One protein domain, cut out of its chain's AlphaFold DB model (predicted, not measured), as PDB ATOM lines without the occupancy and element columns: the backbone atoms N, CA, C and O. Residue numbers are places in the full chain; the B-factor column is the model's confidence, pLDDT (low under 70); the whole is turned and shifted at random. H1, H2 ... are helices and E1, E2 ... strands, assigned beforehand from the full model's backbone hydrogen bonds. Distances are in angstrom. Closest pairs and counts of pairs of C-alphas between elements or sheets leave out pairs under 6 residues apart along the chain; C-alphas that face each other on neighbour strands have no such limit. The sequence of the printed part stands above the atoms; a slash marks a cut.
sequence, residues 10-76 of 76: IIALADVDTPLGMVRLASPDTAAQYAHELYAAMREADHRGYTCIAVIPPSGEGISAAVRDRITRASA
ATOM      1  N   ILE A  10      40.846 -22.925  21.761       97.44
ATOM      2  CA  ILE A  10      40.482 -21.519  21.611       97.44
ATOM      3  C   ILE A  10      41.401 -20.778  20.631       97.44
ATOM      4  O   ILE A  10      42.625 -20.930  20.650       97.44
ATOM      5  N   ILE A  11      40.789 -19.933  19.803       97.69
ATOM      6  CA  ILE A  11      41.431 -18.927  18.953       97.69
ATOM      7  C   ILE A  11      40.940 -17.558  19.436       97.69
ATOM      8  O   ILE A  11      39.754 -17.247  19.318       97.69
ATOM      9  N   ALA A  12      41.828 -16.735  19.991       97.94
ATOM     10  CA  ALA A  12      41.494 -15.380  20.438       97.94
ATOM     11  C   ALA A  12      42.734 -14.479  20.407       97.94
ATOM     12  O   ALA A  12      43.847 -14.993  20.338       97.94
ATOM     13  N   LEU A  13      42.540 -13.159  20.482       98.06
ATOM     14  CA  LEU A  13      43.646 -12.210  20.658       98.06
ATOM     15  C   LEU A  13      44.437 -12.498  21.947       98.06
ATOM     16  O   LEU A  13      43.915 -13.108  22.883       98.06
ATOM     17  N   ALA A  14      45.684 -12.026  21.992       97.56
ATOM     18  CA  ALA A  14      46.602 -12.225  23.111       97.56
ATOM     19  C   ALA A  14      46.120 -11.625  24.443       97.56
ATOM     20  O   ALA A  14      46.522 -12.104  25.501       97.56
ATOM     21  N   ASP A  15      45.247 -10.613  24.414       96.38
ATOM     22  CA  ASP A  15      44.662 -10.008  25.617       96.38
ATOM     23  C   ASP A  15      43.543 -10.853  26.252       96.38
ATOM     24  O   ASP A  15      43.094 -10.559  27.358       96.38
ATOM     25  N   VAL A  16      43.099 -11.915  25.573       96.12
ATOM     26  CA  VAL A  16      42.061 -12.814  26.075       96.12
ATOM     27  C   VAL A  16      42.706 -14.023  26.737       96.12
ATOM     28  O   VAL A  16      43.355 -14.821  26.063       96.12
ATOM     29  N   ASP A  17      42.458 -14.217  28.031       95.94
ATOM     30  CA  ASP A  17      42.941 -15.377  28.787       95.94
ATOM     31  C   ASP A  17      42.495 -16.722  28.194       95.94
ATOM     32  O   ASP A  17      41.420 -16.849  27.604       95.94
ATOM     33  N   THR A  18      43.336 -17.751  28.355       95.50
ATOM     34  CA  THR A  18      42.988 -19.129  27.965       95.50
ATOM     35  C   THR A  18      42.231 -19.762  29.127       95.50
ATOM     36  O   THR A  18      42.826 -19.905  30.198       95.50
ATOM     37  N   PRO A  19      40.962 -20.177  28.962       93.19
ATOM     38  CA  PRO A  19      40.270 -20.913  30.010       93.19
ATOM     39  C   PRO A  19      41.019 -22.202  30.373       93.19
ATOM     40  O   PRO A  19      41.617 -22.856  29.514       93.19
ATOM     41  N   LEU A  20      40.974 -22.580  31.652       91.69
ATOM     42  CA  LEU A  20      41.576 -23.828  32.124       91.69
ATOM     43  C   LEU A  20      41.002 -25.028  31.360       91.69
ATOM     44  O   LEU A  20      39.796 -25.128  31.161       91.69
ATOM     45  N   GLY A  21      41.879 -25.944  30.951       92.19
ATOM     46  CA  GLY A  21      41.501 -27.145  30.202       92.19
ATOM     47  C   GLY A  21      41.349 -26.945  28.690       92.19
ATOM     48  O   GLY A  21      41.217 -27.938  27.984       92.19
ATOM     49  N   MET A  22      41.428 -25.709  28.182       95.62
ATOM     50  CA  MET A  22      41.448 -25.440  26.742       95.62
ATOM     51  C   MET A  22      42.873 -25.329  26.193       95.62
ATOM     52  O   MET A  22      43.782 -24.810  26.843       95.62
ATOM     53  N   VAL A  23      43.053 -25.754  24.944       97.25
ATOM     54  CA  VAL A  23      44.288 -25.551  24.178       97.25
ATOM     55  C   VAL A  23      44.234 -24.229  23.417       97.25
ATOM     56  O   VAL A  23      43.299 -23.961  22.668       97.25
ATOM     57  N   ARG A  24      45.268 -23.397  23.557       97.50
ATOM     58  CA  ARG A  24      45.437 -22.182  22.750       97.50
ATOM     59  C   ARG A  24      45.947 -22.550  21.353       97.50
ATOM     60  O   ARG A  24      47.068 -23.031  21.237       97.50
ATOM     61  N   LEU A  25      45.152 -22.297  20.315       98.06
ATOM     62  CA  LEU A  25      45.538 -22.548  18.917       98.06
ATOM     63  C   LEU A  25      46.186 -21.335  18.241       98.06
ATOM     64  O   LEU A  25      47.048 -21.499  17.389       98.06
ATOM     65  N   ALA A  26      45.779 -20.120  18.611       97.75
ATOM     66  CA  ALA A  26      46.435 -18.887  18.182       97.75
ATOM     67  C   ALA A  26      46.208 -17.772  19.205       97.75
ATOM     68  O   ALA A  26      45.165 -17.737  19.869       97.75
ATOM     69  N   SER A  27      47.202 -16.890  19.319       97.88
ATOM     70  CA  SER A  27      47.249 -15.769  20.265       97.88
ATOM     71  C   SER A  27      47.814 -14.493  19.610       97.88
ATOM     72  O   SER A  27      48.810 -13.956  20.094       97.88
ATOM     73  N   PRO A  28      47.234 -14.021  18.493       97.81
ATOM     74  CA  PRO A  28      47.692 -12.828  17.782       97.81
ATOM     75  C   PRO A  28      47.529 -11.552  18.619       97.81
ATOM     76  O   PRO A  28      46.536 -11.385  19.327       97.81
ATOM     77  N   ASP A  29      48.439 -10.593  18.455       97.56
ATOM     78  CA  ASP A  29      48.365  -9.279  19.112       97.56
ATOM     79  C   ASP A  29      47.430  -8.304  18.377       97.56
ATOM     80  O   ASP A  29      46.977  -7.305  18.933       97.56
ATOM     81  N   THR A  30      47.153  -8.554  17.091       97.00
ATOM     82  CA  THR A  30      46.383  -7.636  16.236       97.00
ATOM     83  C   THR A  30      45.377  -8.358  15.346       97.00
ATOM     84  O   THR A  30      45.565  -9.512  14.967       97.00
ATOM     85  N   ALA A  31      44.337  -7.645  14.901       96.31
ATOM     86  CA  ALA A  31      43.353  -8.181  13.955       96.31
ATOM     87  C   ALA A  31      43.972  -8.619  12.609       96.31
ATOM     88  O   ALA A  31      43.476  -9.546  11.973       96.31
ATOM     89  N   ALA A  32      45.063  -7.977  12.174       96.38
ATOM     90  CA  ALA A  32      45.769  -8.350  10.949       96.38
ATOM     91  C   ALA A  32      46.506  -9.692  11.098       96.38
ATOM     92  O   ALA A  32      46.374 -10.559  10.235       96.38
ATOM     93  N   GLN A  33      47.223  -9.885  12.210       97.75
ATOM     94  CA  GLN A  33      47.832 -11.177  12.547       97.75
ATOM     95  C   GLN A  33      46.761 -12.251  12.733       97.75
ATOM     96  O   GLN A  33      46.882 -13.340  12.182       97.75
ATOM     97  N   TYR A  34      45.648 -11.907  13.386       97.38
ATOM     98  CA  TYR A  34      44.508 -12.806  13.534       97.38
ATOM     99  C   TYR A  34      44.011 -13.317  12.181       97.38
ATOM    100  O   TYR A  34      43.838 -14.520  12.000       97.38
ATOM    101  N   ALA A  35      43.823 -12.430  11.200       94.56
ATOM    102  CA  ALA A  35      43.400 -12.824   9.857       94.56
ATOM    103  C   ALA A  35      44.384 -13.801   9.183       94.56
ATOM    104  O   ALA A  35      43.957 -14.671   8.420       94.56
ATOM    105  N   HIS A  36      45.684 -13.646   9.454       95.00
ATOM    106  CA  HIS A  36      46.741 -14.500   8.921       95.00
ATOM    107  C   HIS A  36      46.764 -15.880   9.595       95.00
ATOM    108  O   HIS A  36      46.829 -16.903   8.913       95.00
ATOM    109  N   GLU A  37      46.655 -15.912  10.922       96.31
ATOM    110  CA  GLU A  37      46.786 -17.125  11.733       96.31
ATOM    111  C   GLU A  37      45.511 -17.978  11.764       96.31
ATOM    112  O   GLU A  37      45.602 -19.200  11.879       96.31
ATOM    113  N   LEU A  38      44.328 -17.374  11.585       94.12
ATOM    114  CA  LEU A  38      43.026 -18.043  11.714       94.12
ATOM    115  C   LEU A  38      42.945 -19.367  10.936       94.12
ATOM    116  O   LEU A  38      42.531 -20.387  11.479       94.12
ATOM    117  N   TYR A  39      43.378 -19.387   9.674       92.56
ATOM    118  CA  TYR A  39      43.298 -20.592   8.838       92.56
ATOM    119  C   TYR A  39      44.322 -21.666   9.176       92.56
ATOM    120  O   TYR A  39      44.102 -22.835   8.855       92.56
ATOM    121  N   ALA A  40      45.467 -21.277   9.730       96.06
ATOM    122  CA  ALA A  40      46.447 -22.236  10.215       96.06
ATOM    123  C   ALA A  40      45.916 -22.894  11.494       96.06
ATOM    124  O   ALA A  40      45.869 -24.117  11.566       96.06
ATOM    125  N   ALA A  41      45.394 -22.087  12.419       96.69
ATOM    126  CA  ALA A  41      44.809 -22.540  13.674       96.69
ATOM    127  C   ALA A  41      43.592 -23.462  13.476       96.69
ATOM    128  O   ALA A  41      43.491 -24.496  14.129       96.69
ATOM    129  N   MET A  42      42.692 -23.139  12.537       93.88
ATOM    130  CA  MET A  42      41.562 -24.016  12.201       93.88
ATOM    131  C   MET A  42      42.029 -25.368  11.649       93.88
ATOM    132  O   MET A  42      41.587 -26.407  12.123       93.88
ATOM    133  N   ARG A  43      42.983 -25.367  10.709       95.06
ATOM    134  CA  ARG A  43      43.529 -26.614  10.148       95.06
ATOM    135  C   ARG A  43      44.283 -27.442  11.182       95.06
ATOM    136  O   ARG A  43      44.272 -28.666  11.114       95.06
ATOM    137  N   GLU A  44      44.948 -26.788  12.127       97.31
ATOM    138  CA  GLU A  44      45.573 -27.457  13.262       97.31
ATOM    139  C   GLU A  44      44.526 -28.119  14.163       97.31
ATOM    140  O   GLU A  44      44.737 -29.253  14.593       97.31
ATOM    141  N   ALA A  45      43.389 -27.460  14.404       95.75
ATOM    142  CA  ALA A  45      42.283 -28.050  15.150       95.75
ATOM    143  C   ALA A  45      41.738 -29.311  14.468       95.75
ATOM    144  O   ALA A  45      41.609 -30.345  15.124       95.75
ATOM    145  N   ASP A  46      41.506 -29.240  13.153       95.19
ATOM    146  CA  ASP A  46      41.079 -30.386  12.344       95.19
ATOM    147  C   ASP A  46      42.103 -31.527  12.418       95.19
ATOM    148  O   ASP A  46      41.751 -32.685  12.635       95.19
ATOM    149  N   HIS A  47      43.394 -31.203  12.286       97.38
ATOM    150  CA  HIS A  47      44.475 -32.186  12.347       97.38
ATOM    151  C   HIS A  47      44.566 -32.882  13.711       97.38
ATOM    152  O   HIS A  47      44.861 -34.074  13.777       97.38
ATOM    153  N   ARG A  48      44.305 -32.147  14.797       96.69
ATOM    154  CA  ARG A  48      44.281 -32.680  16.164       96.69
ATOM    155  C   ARG A  48      42.975 -33.392  16.514       96.69
ATOM    156  O   ARG A  48      42.913 -34.033  17.559       96.69
ATOM    157  N   GLY A  49      41.964 -33.311  15.650       95.75
ATOM    158  CA  GLY A  49      40.665 -33.942  15.854       95.75
ATOM    159  C   GLY A  49      39.797 -33.257  16.911       95.75
ATOM    160  O   GLY A  49      38.937 -33.919  17.486       95.75
ATOM    161  N   TYR A  50      40.009 -31.962  17.183       95.38
ATOM    162  CA  TYR A  50      39.136 -31.224  18.098       95.38
ATOM    163  C   TYR A  50      37.732 -31.104  17.512       95.38
ATOM    164  O   TYR A  50      37.545 -30.689  16.370       95.38
ATOM    165  N   THR A  51      36.735 -31.441  18.321       91.38
ATOM    166  CA  THR A  51      35.328 -31.472  17.904       91.38
ATOM    167  C   THR A  51      34.612 -30.144  18.138       91.38
ATOM    168  O   THR A  51      33.587 -29.867  17.517       91.38
ATOM    169  N   CYS A  52      35.159 -29.304  19.018       92.81
ATOM    170  CA  CYS A  52      34.651 -27.975  19.341       92.81
ATOM    171  C   CYS A  52      35.827 -27.036  19.599       92.81
ATOM    172  O   CYS A  52      36.648 -27.283  20.489       92.81
ATOM    173  N   ILE A  53      35.879 -25.932  18.854       94.12
ATOM    174  CA  ILE A  53      36.807 -24.830  19.104       94.12
ATOM    175  C   ILE A  53      36.036 -23.536  19.360       94.12
ATOM    176  O   ILE A  53      35.070 -23.218  18.666       94.12
ATOM    177  N   ALA A  54      36.462 -22.781  20.366       95.06
ATOM    178  CA  ALA A  54      35.947 -21.455  20.655       95.06
ATOM    179  C   ALA A  54      36.732 -20.422  19.838       95.06
ATOM    180  O   ALA A  54      37.952 -20.323  19.950       95.06
ATOM    181  N   VAL A  55      36.043 -19.629  19.021       95.19
ATOM    182  CA  VAL A  55      36.664 -18.560  18.230       95.19
ATOM    183  C   VAL A  55      36.141 -17.222  18.732       95.19
ATOM    184  O   VAL A  55      34.961 -16.917  18.574       95.19
ATOM    185  N   ILE A  56      37.012 -16.426  19.352       95.44
ATOM    186  CA  ILE A  56      36.686 -15.080  19.833       95.44
ATOM    187  C   ILE A  56      37.263 -14.079  18.827       95.44
ATOM    188  O   ILE A  56      38.487 -13.909  18.774       95.44
ATOM    189  N   PRO A  57      36.422 -13.451  17.986       93.88
ATOM    190  CA  PRO A  57      36.890 -12.533  16.958       93.88
ATOM    191  C   PRO A  57      37.360 -11.203  17.567       93.88
ATOM    192  O   PRO A  57      36.808 -10.757  18.577       93.88
ATOM    193  N   PRO A  58      38.309 -10.502  16.921       94.94
ATOM    194  CA  PRO A  58      38.666  -9.147  17.312       94.94
ATOM    195  C   PRO A  58      37.457  -8.196  17.224       94.94
ATOM    196  O   PRO A  58      36.623  -8.259  16.307       94.94
ATOM    197  N   SER A  59      37.374  -7.273  18.181       93.38
ATOM    198  CA  SER A  59      36.376  -6.199  18.194       93.38
ATOM    199  C   SER A  59      36.836  -4.989  17.370       93.38
ATOM    200  O   SER A  59      38.022  -4.828  17.082       93.38
ATOM    201  N   GLY A  60      35.888  -4.139  16.970       93.44
ATOM    202  CA  GLY A  60      36.154  -2.916  16.204       93.44
ATOM    203  C   GLY A  60      35.868  -3.019  14.703       93.44
ATOM    204  O   GLY A  60      35.276  -3.997  14.233       93.44
ATOM    205  N   GLU A  61      36.293  -1.973  13.993       93.81
ATOM    206  CA  GLU A  61      36.044  -1.697  12.572       93.81
ATOM    207  C   GLU A  61      37.168  -2.209  11.652       93.81
ATOM    208  O   GLU A  61      38.198  -2.724  12.099       93.81
ATOM    209  N   GLY A  62      36.979  -2.063  10.337       95.69
ATOM    210  CA  GLY A  62      38.001  -2.376   9.337       95.69
ATOM    211  C   GLY A  62      38.357  -3.862   9.314       95.69
ATOM    212  O   GLY A  62      37.494  -4.711   9.088       95.69
ATOM    213  N   ILE A  63      39.632  -4.192   9.555       93.62
ATOM    214  CA  ILE A  63      40.109  -5.584   9.537       93.62
ATOM    215  C   ILE A  63      39.363  -6.432  10.573       93.62
ATOM    216  O   ILE A  63      38.977  -7.555  10.261       93.62
ATOM    217  N   SER A  64      39.089  -5.898  11.769       94.44
ATOM    218  CA  SER A  64      38.346  -6.628  12.804       94.44
ATOM    219  C   SER A  64      36.945  -7.031  12.336       94.44
ATOM    220  O   SER A  64      36.523  -8.170  12.540       94.44
ATOM    221  N   ALA A  65      36.237  -6.122  11.658       95.56
ATOM    222  CA  ALA A  65      34.917  -6.392  11.093       95.56
ATOM    223  C   ALA A  65      34.988  -7.428   9.957       95.56
ATOM    224  O   ALA A  65      34.182  -8.357   9.924       95.56
ATOM    225  N   ALA A  66      35.989  -7.326   9.077       94.94
ATOM    226  CA  ALA A  66      36.198  -8.279   7.986       94.94
ATOM    227  C   ALA A  66      36.531  -9.698   8.487       94.94
ATOM    228  O   ALA A  66      36.036 -10.685   7.944       94.94
ATOM    229  N   VAL A  67      37.346  -9.815   9.542       93.19
ATOM    230  CA  VAL A  67      37.650 -11.098  10.195       93.19
ATOM    231  C   VAL A  67      36.387 -11.703  10.800       93.19
ATOM    232  O   VAL A  67      36.113 -12.882  10.588       93.19
ATOM    233  N   ARG A  68      35.592 -10.894  11.509       94.44
ATOM    234  CA  ARG A  68      34.336 -11.341  12.120       94.44
ATOM    235  C   ARG A  68      33.353 -11.871  11.077       94.44
ATOM    236  O   ARG A  68      32.856 -12.976  11.246       94.44
ATOM    237  N   ASP A  69      33.144 -11.137   9.984       92.88
ATOM    238  CA  ASP A  69      32.296 -11.574   8.865       92.88
ATOM    239  C   ASP A  69      32.753 -12.925   8.294       92.88
ATOM    240  O   ASP A  69      31.949 -13.831   8.060       92.88
ATOM    241  N   ARG A  70      34.066 -13.092   8.117       90.25
ATOM    242  CA  ARG A  70      34.646 -14.335   7.603       90.25
ATOM    243  C   ARG A  70      34.401 -15.522   8.532       90.25
ATOM    244  O   ARG A  70      34.097 -16.605   8.042       90.25
ATOM    245  N   ILE A  71      34.508 -15.318   9.845       90.56
ATOM    246  CA  ILE A  71      34.212 -16.346  10.851       90.56
ATOM    247  C   ILE A  71      32.724 -16.694  10.821       90.56
ATOM    248  O   ILE A  71      32.386 -17.866  10.718       90.56
ATOM    249  N   THR A  72      31.834 -15.696  10.816       88.81
ATOM    250  CA  THR A  72      30.384 -15.928  10.745       88.81
ATOM    251  C   THR A  72      30.001 -16.762   9.523       88.81
ATOM    252  O   THR A  72      29.189 -17.671   9.643       88.81
ATOM    253  N   ARG A  73      30.624 -16.510   8.365       87.38
ATOM    254  CA  ARG A  73      30.403 -17.312   7.151       87.38
ATOM    255  C   ARG A  73      30.989 -18.720   7.215       87.38
ATOM    256  O   ARG A  73      30.483 -19.594   6.528       87.38
ATOM    257  N   ALA A  74      32.055 -18.933   7.981       82.25
ATOM    258  CA  ALA A  74      32.653 -20.254   8.162       82.25
ATOM    259  C   ALA A  74      31.892 -21.118   9.184       82.25
ATOM    260  O   ALA A  74      32.054 -22.334   9.180       82.25
ATOM    261  N   SER A  75      31.101 -20.496  10.063       77.06
ATOM    262  CA  SER A  75      30.336 -21.168  11.124       77.06
ATOM    263  C   SER A  75      28.846 -21.360  10.810       77.06
ATOM    264  O   SER A  75      28.138 -21.915  11.648       77.06
ATOM    265  N   ALA A  76      28.371 -20.865   9.662       65.06
ATOM    266  CA  ALA A  76      27.000 -21.038   9.175       65.06
ATOM    267  C   ALA A  76      26.853 -22.346   8.387       65.06
ATOM    268  O   ALA A  76      25.792 -22.991   8.539       65.06
TER     269      ALA A  76
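What this domain is: This is residues 10 to 76 of the 76 residues of the protein "Unannotated protein" of freshwater metagenome (UniProt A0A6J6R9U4). Long, kinked H1 covers two short strands, E1 and E2, with residues 10 to 11 between them; H2 diverges from H1 as a narrow V. The class is mostly helix: 67 residues with E1, H1, E2 and H2 in that order, the strands pairing with no named strand. It is compact, radius of gyration of the C-alphas 11.4 A, spanning 32 by 25 by 17 A.

How they stand to each other: E1, residues 23 to 26, is near E2, residues 53 to 55. H1, residues 31 to 48, comes closest to E1 at the C-alphas of Ala 41 and Leu 25, 5.3 A apart. Its residues 31 to 35 alone touch H2, residues 63 to 74, at a shallow tilt of 27 degrees, the same way; closest are C-alphas 31 and 64, 5.4 A. Within hydrogen-bond range is every O i to N i+4 pair in H2, 12 of 14 in H1.

Where its parts are: E1 begins at C-alpha 23 (44.288, -25.551, 24.178). H1, 24.6 A long, kinks 39 degrees near residue 38. H2, 16.5 A, ends at C-alpha 74 (32.653, -20.254, 8.162).

The domain as a whole: The printed part has no cut and no long link. Residue 76 is under 70 in pLDDT.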